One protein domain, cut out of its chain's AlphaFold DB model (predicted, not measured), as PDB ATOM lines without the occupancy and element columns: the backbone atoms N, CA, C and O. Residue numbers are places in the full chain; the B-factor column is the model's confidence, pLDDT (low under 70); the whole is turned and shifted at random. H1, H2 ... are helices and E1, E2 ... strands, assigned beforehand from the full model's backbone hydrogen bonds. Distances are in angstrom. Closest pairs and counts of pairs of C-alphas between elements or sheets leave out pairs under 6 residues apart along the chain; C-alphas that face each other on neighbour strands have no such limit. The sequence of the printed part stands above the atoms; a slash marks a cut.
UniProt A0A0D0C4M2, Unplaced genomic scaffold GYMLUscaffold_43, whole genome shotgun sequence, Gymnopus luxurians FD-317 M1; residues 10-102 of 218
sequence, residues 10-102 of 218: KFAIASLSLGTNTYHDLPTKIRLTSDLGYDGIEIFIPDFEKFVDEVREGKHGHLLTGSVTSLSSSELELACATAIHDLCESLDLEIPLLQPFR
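What this domain is: This is residues 10 to 102 of the 218 residues of an uncharacterized protein of Gymnopus luxurians FD-317 M1 (UniProt A0A0D0C4M2). A small parallel sheet makes one end of the domain, with H2 over one face; H3 leads away from E2, and after a long loop, residues 57 to 72, H4 crosses H3 and comes back beside H2. The printed part has 93 residues, in the order E1 H1 H2 E2 H3 H4 E3, with sheet order E1 E2 E3; its class is mixed. It is compact, with a radius of gyration of the C-alphas of 12.6 A and spans of 39 by 29 by 22 A.

How they stand to each other: Start at edge strand E1, residues 12 to 14; it is parallel to E2, residues 40 to 44, at 18 degrees, and N 42 and O 13 are within hydrogen-bond range at 2.9 A. E2 is also parallel to edge strand E3, residues 98 to 101, at 25 degrees, with N 99 and O 43 in range at 2.9 A. H1, residues 15 to 18, only grazes the sheet with residues 15 to 17. H2, residues 26 to 35, is on one face of the sheet, two layers, at a height over the sheet of 9.6 A. H3, residues 45 to 56, touches H2 with residues 47 to 51 alone, at a steep tilt of 63 degrees, opposite ways; the closest C-alphas, Leu 26 and Asp 47, are 6.0 A apart. H4, residues 73 to 89, touches H2 with residues 84 to 88 alone, at a shallow tilt of 12 degrees, the same way; the closest C-alphas, Ile 30 and Cys 88, are 6.7 A apart. The strand-helix-strand units E1, H1 H2, E2 and E2, H3 H4, E3, helices between parallel neighbour strands, have right-handed crossovers. In H2, H3 and H4 every O i to N i+4 pair is within hydrogen-bond range; H1 is too short for one.

Where its parts are: Find C-alpha 12 at (180.450, 131.594, 154.162), where E1 begins. H2 runs 14.4 A, E2 12.8 A, H3 16.7 A and H4 24.2 A. E3 ends at C-alpha 101, (162.489, 135.706, 156.837).

The domain as a whole: The C-alphas of Lys 10 and Ser 70, the two farthest apart, are 39.2 A apart. The printed part has no cut; the link from H3 to H4 is long. No printed residue is under 70 in pLDDT.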
ATOM      1  N   LYS A  10     183.549 126.013 149.260       93.94
ATOM      2  CA  LYS A  10     183.329 127.418 149.599       93.94
ATOM      3  C   LYS A  10     182.740 127.510 151.002       93.94
ATOM      4  O   LYS A  10     181.858 126.720 151.340       93.94
ATOM      5  N   PHE A  11     183.204 128.470 151.788       96.19
ATOM      6  CA  PHE A  11     182.714 128.724 153.136       96.19
ATOM      7  C   PHE A  11     182.209 130.154 153.249       96.19
ATOM      8  O   PHE A  11     182.916 131.095 152.893       96.19
ATOM      9  N   ALA A  12     181.008 130.306 153.795       97.88
ATOM     10  CA  ALA A  12     180.450 131.594 154.162       97.88
ATOM     11  C   ALA A  12     180.221 131.666 155.671       97.88
ATOM     12  O   ALA A  12     180.174 130.642 156.356       97.88
ATOM     13  N   ILE A  13     180.092 132.886 156.180       98.38
ATOM     14  CA  ILE A  13     179.751 133.157 157.576       98.38
ATOM     15  C   ILE A  13     178.541 134.083 157.640       98.38
ATOM     16  O   ILE A  13     178.443 135.041 156.873       98.38
ATOM     17  N   ALA A  14     177.621 133.823 158.568       98.06
ATOM     18  CA  ALA A  14     176.505 134.723 158.810       98.06
ATOM     19  C   ALA A  14     176.973 136.014 159.477       98.06
ATOM     20  O   ALA A  14     177.726 135.999 160.454       98.06
ATOM     21  N   SER A  15     176.472 137.153 159.002       98.62
ATOM     22  CA  SER A  15     176.815 138.461 159.561       98.62
ATOM     23  C   SER A  15     176.438 138.585 161.049       98.62
ATOM     24  O   SER A  15     177.117 139.290 161.800       98.62
ATOM     25  N   LEU A  16     175.430 137.839 161.524       97.25
ATOM     26  CA  LEU A  16     175.067 137.774 162.948       97.25
ATOM     27  C   LEU A  16     176.146 137.088 163.809       97.25
ATOM     28  O   LEU A  16     176.307 137.422 164.984       97.25
ATOM     29  N   SER A  17     176.916 136.160 163.229       97.19
ATOM     30  CA  SER A  17     178.003 135.438 163.904       97.19
ATOM     31  C   SER A  17     179.240 136.313 164.121       97.19
ATOM     32  O   SER A  17     180.105 135.965 164.920       97.19
ATOM     33  N   LEU A  18     179.306 137.473 163.459       97.62
ATOM     34  CA  LEU A  18     180.375 138.470 163.584       97.62
ATOM     35  C   LEU A  18     180.043 139.569 164.610       97.62
ATOM     36  O   LEU A  18     180.620 140.655 164.590       97.62
ATOM     37  N   GLY A  19     179.110 139.287 165.523       96.44
ATOM     38  CA  GLY A  19     178.716 140.175 166.613       96.44
ATOM     39  C   GLY A  19     177.430 140.953 166.336       96.44
ATOM     40  O   GLY A  19     176.915 141.003 165.225       96.44
ATOM     41  N   THR A  20     176.880 141.579 167.376       95.88
ATOM     42  CA  THR A  20     175.617 142.332 167.273       95.88
ATOM     43  C   THR A  20     175.776 143.635 166.477       95.88
ATOM     44  O   THR A  20     176.765 144.354 166.656       95.88
ATOM     45  N   ASN A  21     174.758 143.982 165.679       96.50
ATOM     46  CA  ASN A  21     174.623 145.271 164.980       96.50
ATOM     47  C   ASN A  21     174.504 146.490 165.909       96.50
ATOM     48  O   ASN A  21     174.506 147.630 165.455       96.50
ATOM     49  N   THR A  22     174.408 146.265 167.220       95.44
ATOM     50  CA  THR A  22     174.500 147.337 168.216       95.44
ATOM     51  C   THR A  22     175.911 147.929 168.282       95.44
ATOM     52  O   THR A  22     176.060 149.115 168.566       95.44
ATOM     53  N   TYR A  23     176.941 147.114 168.031       95.62
ATOM     54  CA  TYR A  23     178.347 147.508 168.181       95.62
ATOM     55  C   TYR A  23     179.177 147.333 166.905       95.62
ATOM     56  O   TYR A  23     180.238 147.939 166.800       95.62
ATOM     57  N   HIS A  24     178.711 146.520 165.952       97.31
ATOM     58  CA  HIS A  24     179.446 146.197 164.731       97.31
ATOM     59  C   HIS A  24     178.554 146.448 163.517       97.31
ATOM     60  O   HIS A  24     177.569 145.736 163.320       97.31
ATOM     61  N   ASP A  25     178.891 147.453 162.712       98.19
ATOM     62  CA  ASP A  25     178.153 147.748 161.485       98.19
ATOM     63  C   ASP A  25     178.403 146.692 160.392       98.19
ATOM     64  O   ASP A  25     179.389 145.945 160.407       98.19
ATOM     65  N   LEU A  26     177.471 146.600 159.440       98.75
ATOM     66  CA  LEU A  26     177.532 145.607 158.368       98.75
ATOM     67  C   LEU A  26     178.772 145.774 157.461       98.75
ATOM     68  O   LEU A  26     179.418 144.761 157.186       98.75
ATOM     69  N   PRO A  27     179.187 146.990 157.042       98.62
ATOM     70  CA  PRO A  27     180.416 147.159 156.266       98.62
ATOM     71  C   PRO A  27     181.673 146.637 156.974       98.62
ATOM     72  O   PRO A  27     182.527 146.024 156.331       98.62
ATOM     73  N   THR A  28     181.791 146.834 158.290       98.50
ATOM     74  CA  THR A  28     182.904 146.301 159.088       98.50
ATOM     75  C   THR A  28     182.881 144.780 159.099       98.50
ATOM     76  O   THR A  28     183.916 144.155 158.867       98.50
ATOM     77  N   LYS A  29     181.706 144.170 159.300       98.75
ATOM     78  CA  LYS A  29     181.542 142.709 159.247       98.75
ATOM     79  C   LYS A  29     181.975 142.141 157.892       98.75
ATOM     80  O   LYS A  29     182.722 141.173 157.869       98.75
ATOM     81  N   ILE A  30     181.583 142.774 156.785       98.81
ATOM     82  CA  ILE A  30     181.960 142.349 155.425       98.81
ATOM     83  C   ILE A  30     183.482 142.386 155.229       98.81
ATOM     84  O   ILE A  30     184.065 141.416 154.746       98.81
ATOM     85  N   ARG A  31     184.150 143.469 155.645       98.62
ATOM     86  CA  ARG A  31     185.619 143.574 155.553       98.62
ATOM     87  C   ARG A  31     186.318 142.493 156.374       98.62
ATOM     88  O   ARG A  31     187.207 141.824 155.858       98.62
ATOM     89  N   LEU A  32     185.853 142.264 157.604       98.19
ATOM     90  CA  LEU A  32     186.377 141.203 158.465       98.19
ATOM     91  C   LEU A  32     186.188 139.810 157.856       98.19
ATOM     92  O   LEU A  32     187.076 138.974 157.982       98.19
ATOM     93  N   THR A  33     185.067 139.548 157.178       98.44
ATOM     94  CA  THR A  33     184.840 138.276 156.479       98.44
ATOM     95  C   THR A  33     185.922 138.002 155.431       98.44
ATOM     96  O   THR A  33     186.453 136.890 155.385       98.44
ATOM     97  N   SER A  34     186.287 139.013 154.637       97.94
ATOM     98  CA  SER A  34     187.360 138.910 153.637       97.94
ATOM     99  C   SER A  34     188.728 138.718 154.302       97.94
ATOM    100  O   SER A  34     189.450 137.782 153.962       97.94
ATOM    101  N   ASP A  35     189.042 139.509 155.336       98.00
ATOM    102  CA  ASP A  35     190.302 139.402 156.090       98.00
ATOM    103  C   ASP A  35     190.496 138.013 156.736       98.00
ATOM    104  O   ASP A  35     191.624 137.538 156.887       98.00
ATOM    105  N   LEU A  36     189.399 137.343 157.112       97.44
ATOM    106  CA  LEU A  36     189.398 135.987 157.674       97.44
ATOM    107  C   LEU A  36     189.450 134.873 156.611       97.44
ATOM    108  O   LEU A  36     189.583 133.702 156.973       97.44
ATOM    109  N   GLY A  37     189.382 135.211 155.320       96.88
ATOM    110  CA  GLY A  37     189.540 134.272 154.209       96.88
ATOM    111  C   GLY A  37     188.298 133.444 153.865       96.88
ATOM    112  O   GLY A  37     188.439 132.368 153.277       96.88
ATOM    113  N   TYR A  38     187.101 133.908 154.236       98.25
ATOM    114  CA  TYR A  38     185.844 133.313 153.769       98.25
ATOM    115  C   TYR A  38     185.590 133.642 152.293       98.25
ATOM    116  O   TYR A  38     186.105 134.621 151.763       98.25
ATOM    117  N   ASP A  39     184.760 132.831 151.641       98.12
ATOM    118  CA  ASP A  39     184.329 133.032 150.251       98.12
ATOM    119  C   ASP A  39     183.046 133.867 150.147       98.12
ATOM    120  O   ASP A  39     182.665 134.301 149.061       98.12
ATOM    121  N   GLY A  40     182.337 134.062 151.260       98.38
ATOM    122  CA  GLY A  40     181.095 134.818 151.265       98.38
ATOM    123  C   GLY A  40     180.574 135.166 152.651       98.38
ATOM    124  O   GLY A  40     181.061 134.686 153.677       98.38
ATOM    125  N   ILE A  41     179.550 136.011 152.664       98.75
ATOM    126  CA  ILE A  41     178.845 136.449 153.868       98.75
ATOM    127  C   ILE A  41     177.340 136.273 153.685       98.75
ATOM    128  O   ILE A  41     176.749 136.762 152.724       98.75
ATOM    129  N   GLU A  42     176.703 135.581 154.620       98.62
ATOM    130  CA  GLU A  42     175.245 135.483 154.665       98.62
ATOM    131  C   GLU A  42     174.707 136.735 155.358       98.62
ATOM    132  O   GLU A  42     175.168 137.104 156.443       98.62
ATOM    133  N   ILE A  43     173.740 137.409 154.739       98.75
ATOM    134  CA  ILE A  43     173.217 138.673 155.251       98.75
ATOM    135  C   ILE A  43     172.069 138.388 156.210       98.75
ATOM    136  O   ILE A  43     171.005 137.905 155.816       98.75
ATOM    137  N   PHE A  44     172.283 138.726 157.478       98.69
ATOM    138  CA  PHE A  44     171.229 138.758 158.477       98.69
ATOM    139  C   PHE A  44     170.351 139.995 158.252       98.69
ATOM    140  O   PHE A  44     170.845 141.121 158.273       98.69
ATOM    141  N   ILE A  45     169.046 139.809 158.058       98.62
ATOM    142  CA  ILE A  45     168.079 140.873 157.758       98.62
ATOM    143  C   ILE A  45     168.194 142.048 158.750       98.62
ATOM    144  O   ILE A  45     168.348 143.176 158.288       98.62
ATOM    145  N   PRO A  46     168.249 141.833 160.080       98.50
ATOM    146  CA  PRO A  46     168.455 142.933 161.025       98.50
ATOM    147  C   PRO A  46     169.787 143.685 160.883       98.50
ATOM    148  O   PRO A  46     169.861 144.860 161.241       98.50
ATOM    149  N   ASP A  47     170.854 143.053 160.385       98.75
ATOM    150  CA  ASP A  47     172.100 143.771 160.076       98.75
ATOM    151  C   ASP A  47     171.907 144.689 158.862       98.75
ATOM    152  O   ASP A  47     172.372 145.829 158.870       98.75
ATOM    153  N   PHE A  48     171.185 144.217 157.840       98.75
ATOM    154  CA  PHE A  48     170.859 145.022 156.664       98.75
ATOM    155  C   PHE A  48     169.924 146.188 157.002       98.75
ATOM    156  O   PHE A  48     170.183 147.318 156.595       98.75
ATOM    157  N   GLU A  49     168.870 145.954 157.786       98.44
ATOM    158  CA  GLU A  49     167.969 147.024 158.238       98.44
ATOM    159  C   GLU A  49     168.728 148.078 159.046       98.44
ATOM    160  O   GLU A  49     168.569 149.277 158.806       98.44
ATOM    161  N   LYS A  50     169.637 147.646 159.931       98.56
ATOM    162  CA  LYS A  50     170.493 148.573 160.673       98.56
ATOM    163  C   LYS A  50     171.396 149.388 159.748       98.56
ATOM    164  O   LYS A  50     171.544 150.589 159.962       98.56
ATOM    165  N   PHE A  51     171.966 148.770 158.716       98.62
ATOM    166  CA  PHE A  51     172.760 149.480 157.715       98.62
ATOM    167  C   PHE A  51     171.933 150.542 156.970       98.62
ATOM    168  O   PHE A  51     172.389 151.676 156.825       98.62
ATOM    169  N   VAL A  52     170.698 150.224 156.568       98.06
ATOM    170  CA  VAL A  52     169.775 151.190 155.941       98.06
ATOM    171  C   VAL A  52     169.511 152.386 156.864       98.06
ATOM    172  O   VAL A  52     169.540 153.536 156.413       98.06
ATOM    173  N   ASP A  53     169.290 152.142 158.157       97.50
ATOM    174  CA  ASP A  53     169.097 153.208 159.143       97.50
ATOM    175  C   ASP A  53     170.355 154.070 159.314       97.50
ATOM    176  O   ASP A  53     170.268 155.296 159.328       97.50
ATOM    177  N   GLU A  54     171.537 153.457 159.371       97.62
ATOM    178  CA  GLU A  54     172.812 154.175 159.452       97.62
ATOM    179  C   GLU A  54     173.058 155.062 158.226       97.62
ATOM    180  O   GLU A  54     173.496 156.206 158.370       97.62
ATOM    181  N   VAL A  55     172.724 154.578 157.027       97.12
ATOM    182  CA  VAL A  55     172.786 155.376 155.795       97.12
ATOM    183  C   VAL A  55     171.813 156.554 155.859       97.12
ATOM    184  O   VAL A  55     172.177 157.678 155.505       97.12
ATOM    185  N   ARG A  56     170.596 156.342 156.377       95.06
ATOM    186  CA  ARG A  56     169.611 157.417 156.591       95.06
ATOM    187  C   ARG A  56     170.103 158.463 157.599       95.06
ATOM    188  O   ARG A  56     169.813 159.646 157.440       95.06
ATOM    189  N   GLU A  57     170.878 158.047 158.597       95.00
ATOM    190  CA  GLU A  57     171.558 158.915 159.572       95.00
ATOM    191  C   GLU A  57     172.793 159.641 158.995       95.00
ATOM    192  O   GLU A  57     173.443 160.411 159.704       95.00
ATOM    193  N   GLY A  58     173.132 159.423 157.721       94.31
ATOM    194  CA  GLY A  58     174.268 160.054 157.046       94.31
ATOM    195  C   GLY A  58     175.605 159.333 157.239       94.31
ATOM    196  O   GLY A  58     176.650 159.875 156.874       94.31
ATOM    197  N   LYS A  59     175.602 158.117 157.797       95.81
ATOM    198  CA  LYS A  59     176.787 157.250 157.837       95.81
ATOM    199  C   LYS A  59     176.952 156.536 156.498       95.81
ATOM    200  O   LYS A  59     176.051 156.514 155.668       95.81
ATOM    201  N   HIS A  60     178.137 155.974 156.269       96.12
ATOM    202  CA  HIS A  60     178.438 155.128 155.104       96.12
ATOM    203  C   HIS A  60     178.207 155.759 153.723       96.12
ATOM    204  O   HIS A  60     178.297 155.054 152.728       96.12
ATOM    205  N   GLY A  61     177.995 157.076 153.618       92.75
ATOM    206  CA  GLY A  61     177.689 157.742 152.343       92.75
ATOM    207  C   GLY A  61     178.742 157.545 151.244       92.75
ATOM    208  O   GLY A  61     178.424 157.663 150.070       92.75
ATOM    209  N   HIS A  62     179.975 157.184 151.611       94.62
ATOM    210  CA  HIS A  62     181.037 156.819 150.670       94.62
ATOM    211  C   HIS A  62     180.784 155.499 149.917       94.62
ATOM    212  O   HIS A  62     181.436 155.263 148.906       94.62
ATOM    213  N   LEU A  63     179.878 154.645 150.408       96.00
ATOM    214  CA  LEU A  63     179.460 153.399 149.755       96.00
ATOM    215  C   LEU A  63     178.281 153.605 148.794       96.00
ATOM    216  O   LEU A  63     177.955 152.704 148.032       96.00
ATOM    217  N   LEU A  64     177.610 154.760 148.845       93.94
ATOM    218  CA  LEU A  64     176.398 155.022 148.074       93.94
ATOM    219  C   LEU A  64     176.722 155.900 146.864       93.94
ATOM    220  O   LEU A  64     177.478 156.868 146.948       93.94
ATOM    221  N   THR A  65     176.076 155.614 145.738       83.31
ATOM    222  CA  THR A  65     176.128 156.471 144.551       83.31
ATOM    223  C   THR A  65     174.937 157.432 144.538       83.31
ATOM    224  O   THR A  65     173.791 157.002 144.426       83.31
ATOM    225  N   GLY A  66     175.194 158.741 144.594       78.62
ATOM    226  CA  GLY A  66     174.160 159.778 144.469       78.62
ATOM    227  C   GLY A  66     173.621 160.320 145.799       78.62
ATOM    228  O   GLY A  66     174.166 160.068 146.870       78.62
ATOM    229  N   SER A  67     172.570 161.141 145.720       79.25
ATOM    230  CA  SER A  67     172.003 161.835 146.885       79.25
ATOM    231  C   SER A  67     170.946 160.983 147.588       79.25
ATOM    232  O   SER A  67     169.844 160.807 147.077       79.25
ATOM    233  N   VAL A  68     171.262 160.517 148.796       82.50
ATOM    234  CA  VAL A  68     170.384 159.681 149.639       82.50
ATOM    235  C   VAL A  68     169.133 160.424 150.129       82.50
ATOM    236  O   VAL A  68     168.072 159.829 150.284       82.50
ATOM    237  N   THR A  69     169.225 161.737 150.356       76.69
ATOM    238  CA  THR A  69     168.201 162.534 151.063       76.69
ATOM    239  C   THR A  69     166.851 162.650 150.351       76.69
ATOM    240  O   THR A  69     165.892 163.119 150.957       76.69
ATOM    241  N   SER A  70     166.767 162.278 149.073       83.06
ATOM    242  CA  SER A  70     165.541 162.343 148.270       83.06
ATOM    243  C   SER A  70     164.916 160.978 147.980       83.06
ATOM    244  O   SER A  70     163.892 160.933 147.305       83.06
ATOM    245  N   LEU A  71     165.529 159.881 148.433       90.06
ATOM    246  CA  LEU A  71     165.056 158.531 148.138       90.06
ATOM    247  C   LEU A  71     163.849 158.171 149.012       90.06
ATOM    248  O   LEU A  71     163.840 158.414 150.221       90.06
ATOM    249  N   SER A  72     162.842 157.542 148.409       94.06
ATOM    250  CA  SER A  72     161.824 156.801 149.158       94.06
ATOM    251  C   SER A  72     162.459 155.636 149.927       94.06
ATOM    252  O   SER A  72     163.564 155.192 149.609       94.06
ATOM    253  N   SER A  73     161.752 155.084 150.918       93.44
ATOM    254  CA  SER A  73     162.266 153.951 151.702       93.44
ATOM    255  C   SER A  73     162.668 152.756 150.829       93.44
ATOM    256  O   SER A  73     163.724 152.176 151.051       93.44
ATOM    257  N   SER A  74     161.880 152.430 149.799       94.56
ATOM    258  CA  SER A  74     162.182 151.327 148.877       94.56
ATOM    259  C   SER A  74     163.379 151.609 147.968       94.56
ATOM    260  O   SER A  74     164.158 150.706 147.683       94.56
ATOM    261  N   GLU A  75     163.544 152.854 147.511       96.00
ATOM    262  CA  GLU A  75     164.710 153.236 146.705       96.00
ATOM    263  C   GLU A  75     165.988 153.228 147.549       96.00
ATOM    264  O   GLU A  75     167.041 152.825 147.063       96.00
ATOM    265  N   LEU A  76     165.888 153.625 148.821       96.69
ATOM    266  CA  LEU A  76     167.000 153.562 149.759       96.69
ATOM    267  C   LEU A  76     167.424 152.118 150.041       96.69
ATOM    268  O   LEU A  76     168.616 151.827 150.008       96.69
ATOM    269  N   GLU A  77     166.474 151.214 150.290       97.38
ATOM    270  CA  GLU A  77     166.765 149.786 150.473       97.38
ATOM    271  C   GLU A  77     167.444 149.193 149.240       97.38
ATOM    272  O   GLU A  77     168.452 148.504 149.371       97.38
ATOM    273  N   LEU A  78     166.955 149.516 148.040       97.81
ATOM    274  CA  LEU A  78     167.578 149.061 146.800       97.81
ATOM    275  C   LEU A  78     169.003 149.613 146.635       97.81
ATOM    276  O   LEU A  78     169.912 148.860 146.299       97.81
ATOM    277  N   ALA A  79     169.224 150.900 146.917       97.50
ATOM    278  CA  ALA A  79     170.555 151.503 146.861       97.50
ATOM    279  C   ALA A  79     171.514 150.884 147.894       97.50
ATOM    280  O   ALA A  79     172.676 150.629 147.582       97.50
ATOM    281  N   CYS A  80     171.025 150.593 149.102       98.31
ATOM    282  CA  CYS A  80     171.800 149.913 150.138       98.31
ATOM    283  C   CYS A  80     172.133 148.471 149.740       98.31
ATOM    284  O   CYS A  80     173.252 148.025 149.969       98.31
ATOM    285  N   ALA A  81     171.196 147.752 149.119       98.50
ATOM    286  CA  ALA A  81     171.421 146.403 148.612       98.50
ATOM    287  C   ALA A  81     172.535 146.366 147.558       98.50
ATOM    288  O   ALA A  81     173.445 145.545 147.671       98.50
ATOM    289  N   THR A  82     172.510 147.300 146.602       98.38
ATOM    290  CA  THR A  82     173.592 147.474 145.622       98.38
ATOM    291  C   THR A  82     174.917 147.810 146.306       98.38
ATOM    292  O   THR A  82     175.920 147.170 146.031       98.38
ATOM    293  N   ALA A  83     174.933 148.749 147.257       98.44
ATOM    294  CA  ALA A  83     176.165 149.137 147.948       98.44
ATOM    295  C   ALA A  83     176.803 147.989 148.751       98.44
ATOM    296  O   ALA A  83     178.028 147.875 148.805       98.44
ATOM    297  N   ILE A  84     175.986 147.133 149.371       98.56
ATOM    298  CA  ILE A  84     176.468 145.935 150.065       98.56
ATOM    299  C   ILE A  84     177.027 144.917 149.071       98.56
ATOM    300  O   ILE A  84     178.102 144.376 149.322       98.56
ATOM    301  N   HIS A  85     176.352 144.694 147.941       98.69
ATOM    302  CA  HIS A  85     176.887 143.854 146.871       98.69
ATOM    303  C   HIS A  85     178.234 144.369 146.364       98.69
ATOM    304  O   HIS A  85     179.198 143.615 146.356       98.69
ATOM    305  N   ASP A  86     178.323 145.647 146.001       98.62
ATOM    306  CA  ASP A  86     179.534 146.237 145.427       98.62
ATOM    307  C   ASP A  86     180.702 146.187 146.422       98.62
ATOM    308  O   ASP A  86     181.853 145.955 146.043       98.62
ATOM    309  N   LEU A  87     180.415 146.347 147.720       98.75
ATOM    310  CA  LEU A  87     181.411 146.157 148.768       98.75
ATOM    311  C   LEU A  87     181.891 144.701 148.832       98.75
ATOM    312  O   LEU A  87     183.102 144.484 148.871       98.75
ATOM    313  N   CYS A  88     180.979 143.726 148.831       98.75
ATOM    314  CA  CYS A  88     181.333 142.306 148.803       98.75
ATOM    315  C   CYS A  88     182.143 141.948 147.546       98.75
ATOM    316  O   CYS A  88     183.208 141.348 147.667       98.75
ATOM    317  N   GLU A  89     181.707 142.389 146.364       98.56
ATOM    318  CA  GLU A  89     182.386 142.152 145.085       98.56
ATOM    319  C   GLU A  89     183.802 142.746 145.085       98.56
ATOM    320  O   GLU A  89     184.751 142.080 144.677       98.56
ATOM    321  N   SER A  90     183.987 143.953 145.632       98.56
ATOM    322  CA  SER A  90     185.315 144.581 145.753       98.56
ATOM    323  C   SER A  90     186.297 143.831 146.667       98.56
ATOM    324  O   SER A  90     187.489 144.141 146.671       98.56
ATOM    325  N   LEU A  91     185.792 142.881 147.458       98.56
ATOM    326  CA  LEU A  91     186.526 142.072 148.431       98.56
ATOM    327  C   LEU A  91     186.520 140.577 148.073       98.56
ATOM    328  O   LEU A  91     186.866 139.757 148.926       98.56
ATOM    329  N   ASP A  92     186.116 140.240 146.842       98.12
ATOM    330  CA  ASP A  92     185.982 138.873 146.326       98.12
ATOM    331  C   ASP A  92     185.051 137.978 147.180       98.12
ATOM    332  O   ASP A  92     185.274 136.773 147.313       98.12
ATOM    333  N   LEU A  93     183.994 138.562 147.763       98.62
ATOM    334  CA  LEU A  93     182.985 137.865 148.568       98.62
ATOM    335  C   LEU A  93     181.660 137.695 147.817       98.62
ATOM    336  O   LEU A  93     181.140 138.632 147.211       98.62
ATOM    337  N   GLU A  94     181.048 136.520 147.955       98.38
ATOM    338  CA  GLU A  94     179.673 136.256 147.518       98.38
ATOM    339  C   GLU A  94     178.658 136.514 148.647       98.38
ATOM    340  O   GLU A  94     178.980 136.436 149.836       98.38
ATOM    341  N   ILE A  95     177.396 136.764 148.279       98.81
ATOM    342  CA  ILE A  95     176.259 136.789 149.211       98.81
ATOM    343  C   ILE A  95     175.377 135.564 148.926       98.81
ATOM    344  O   ILE A  95     174.462 135.646 148.105       98.81
ATOM    345  N   PRO A  96     175.643 134.402 149.554       98.31
ATOM    346  CA  PRO A  96     174.952 133.161 149.207       98.31
ATOM    347  C   PRO A  96     173.560 133.026 149.836       98.31
ATOM    348  O   PRO A  96     172.807 132.143 149.431       98.31
ATOM    349  N   LEU A  97     173.229 133.835 150.850       98.69
ATOM    350  CA  LEU A  97     172.000 133.679 151.626       98.69
ATOM    351  C   LEU A  97     171.554 134.996 152.268       98.69
ATOM    352  O   LEU A  97     172.345 135.672 152.928       98.69
ATOM    353  N   LEU A  98     170.271 135.328 152.116       98.81
ATOM    354  CA  LEU A  98     169.576 136.344 152.909       98.81
ATOM    355  C   LEU A  98     168.724 135.636 153.966       98.81
ATOM    356  O   LEU A  98     167.961 134.726 153.635       98.81
ATOM    357  N   GLN A  99     168.844 136.023 155.236       98.19
ATOM    358  CA  GLN A  99     168.175 135.296 156.313       98.19
ATOM    359  C   GLN A  99     167.902 136.120 157.571       98.19
ATOM    360  O   GLN A  99     168.557 137.123 157.821       98.19
ATOM    361  N   PRO A 100     167.041 135.623 158.462       97.62
ATOM    362  CA  PRO A 100     165.898 134.769 158.184       97.62
ATOM    363  C   PRO A 100     164.679 135.644 157.885       97.62
ATOM    364  O   PRO A 100     164.429 136.636 158.573       97.62
ATOM    365  N   PHE A 101     163.865 135.244 156.916       98.31
ATOM    366  CA  PHE A 101     162.489 135.706 156.837       98.31
ATOM    367  C   PHE A 101     161.655 134.946 157.875       98.31
ATOM    368  O   PHE A 101     161.575 133.716 157.852       98.31
ATOM    369  N   ARG A 102     161.086 135.688 158.826       96.88
ATOM    370  CA  ARG A 102     160.370 135.142 159.986       96.88
ATOM    371  C   ARG A 102     158.860 135.308 159.851       96.88
ATOM    372  O   ARG A 102     158.364 136.048 159.002       96.88
TER     373      ARG A 102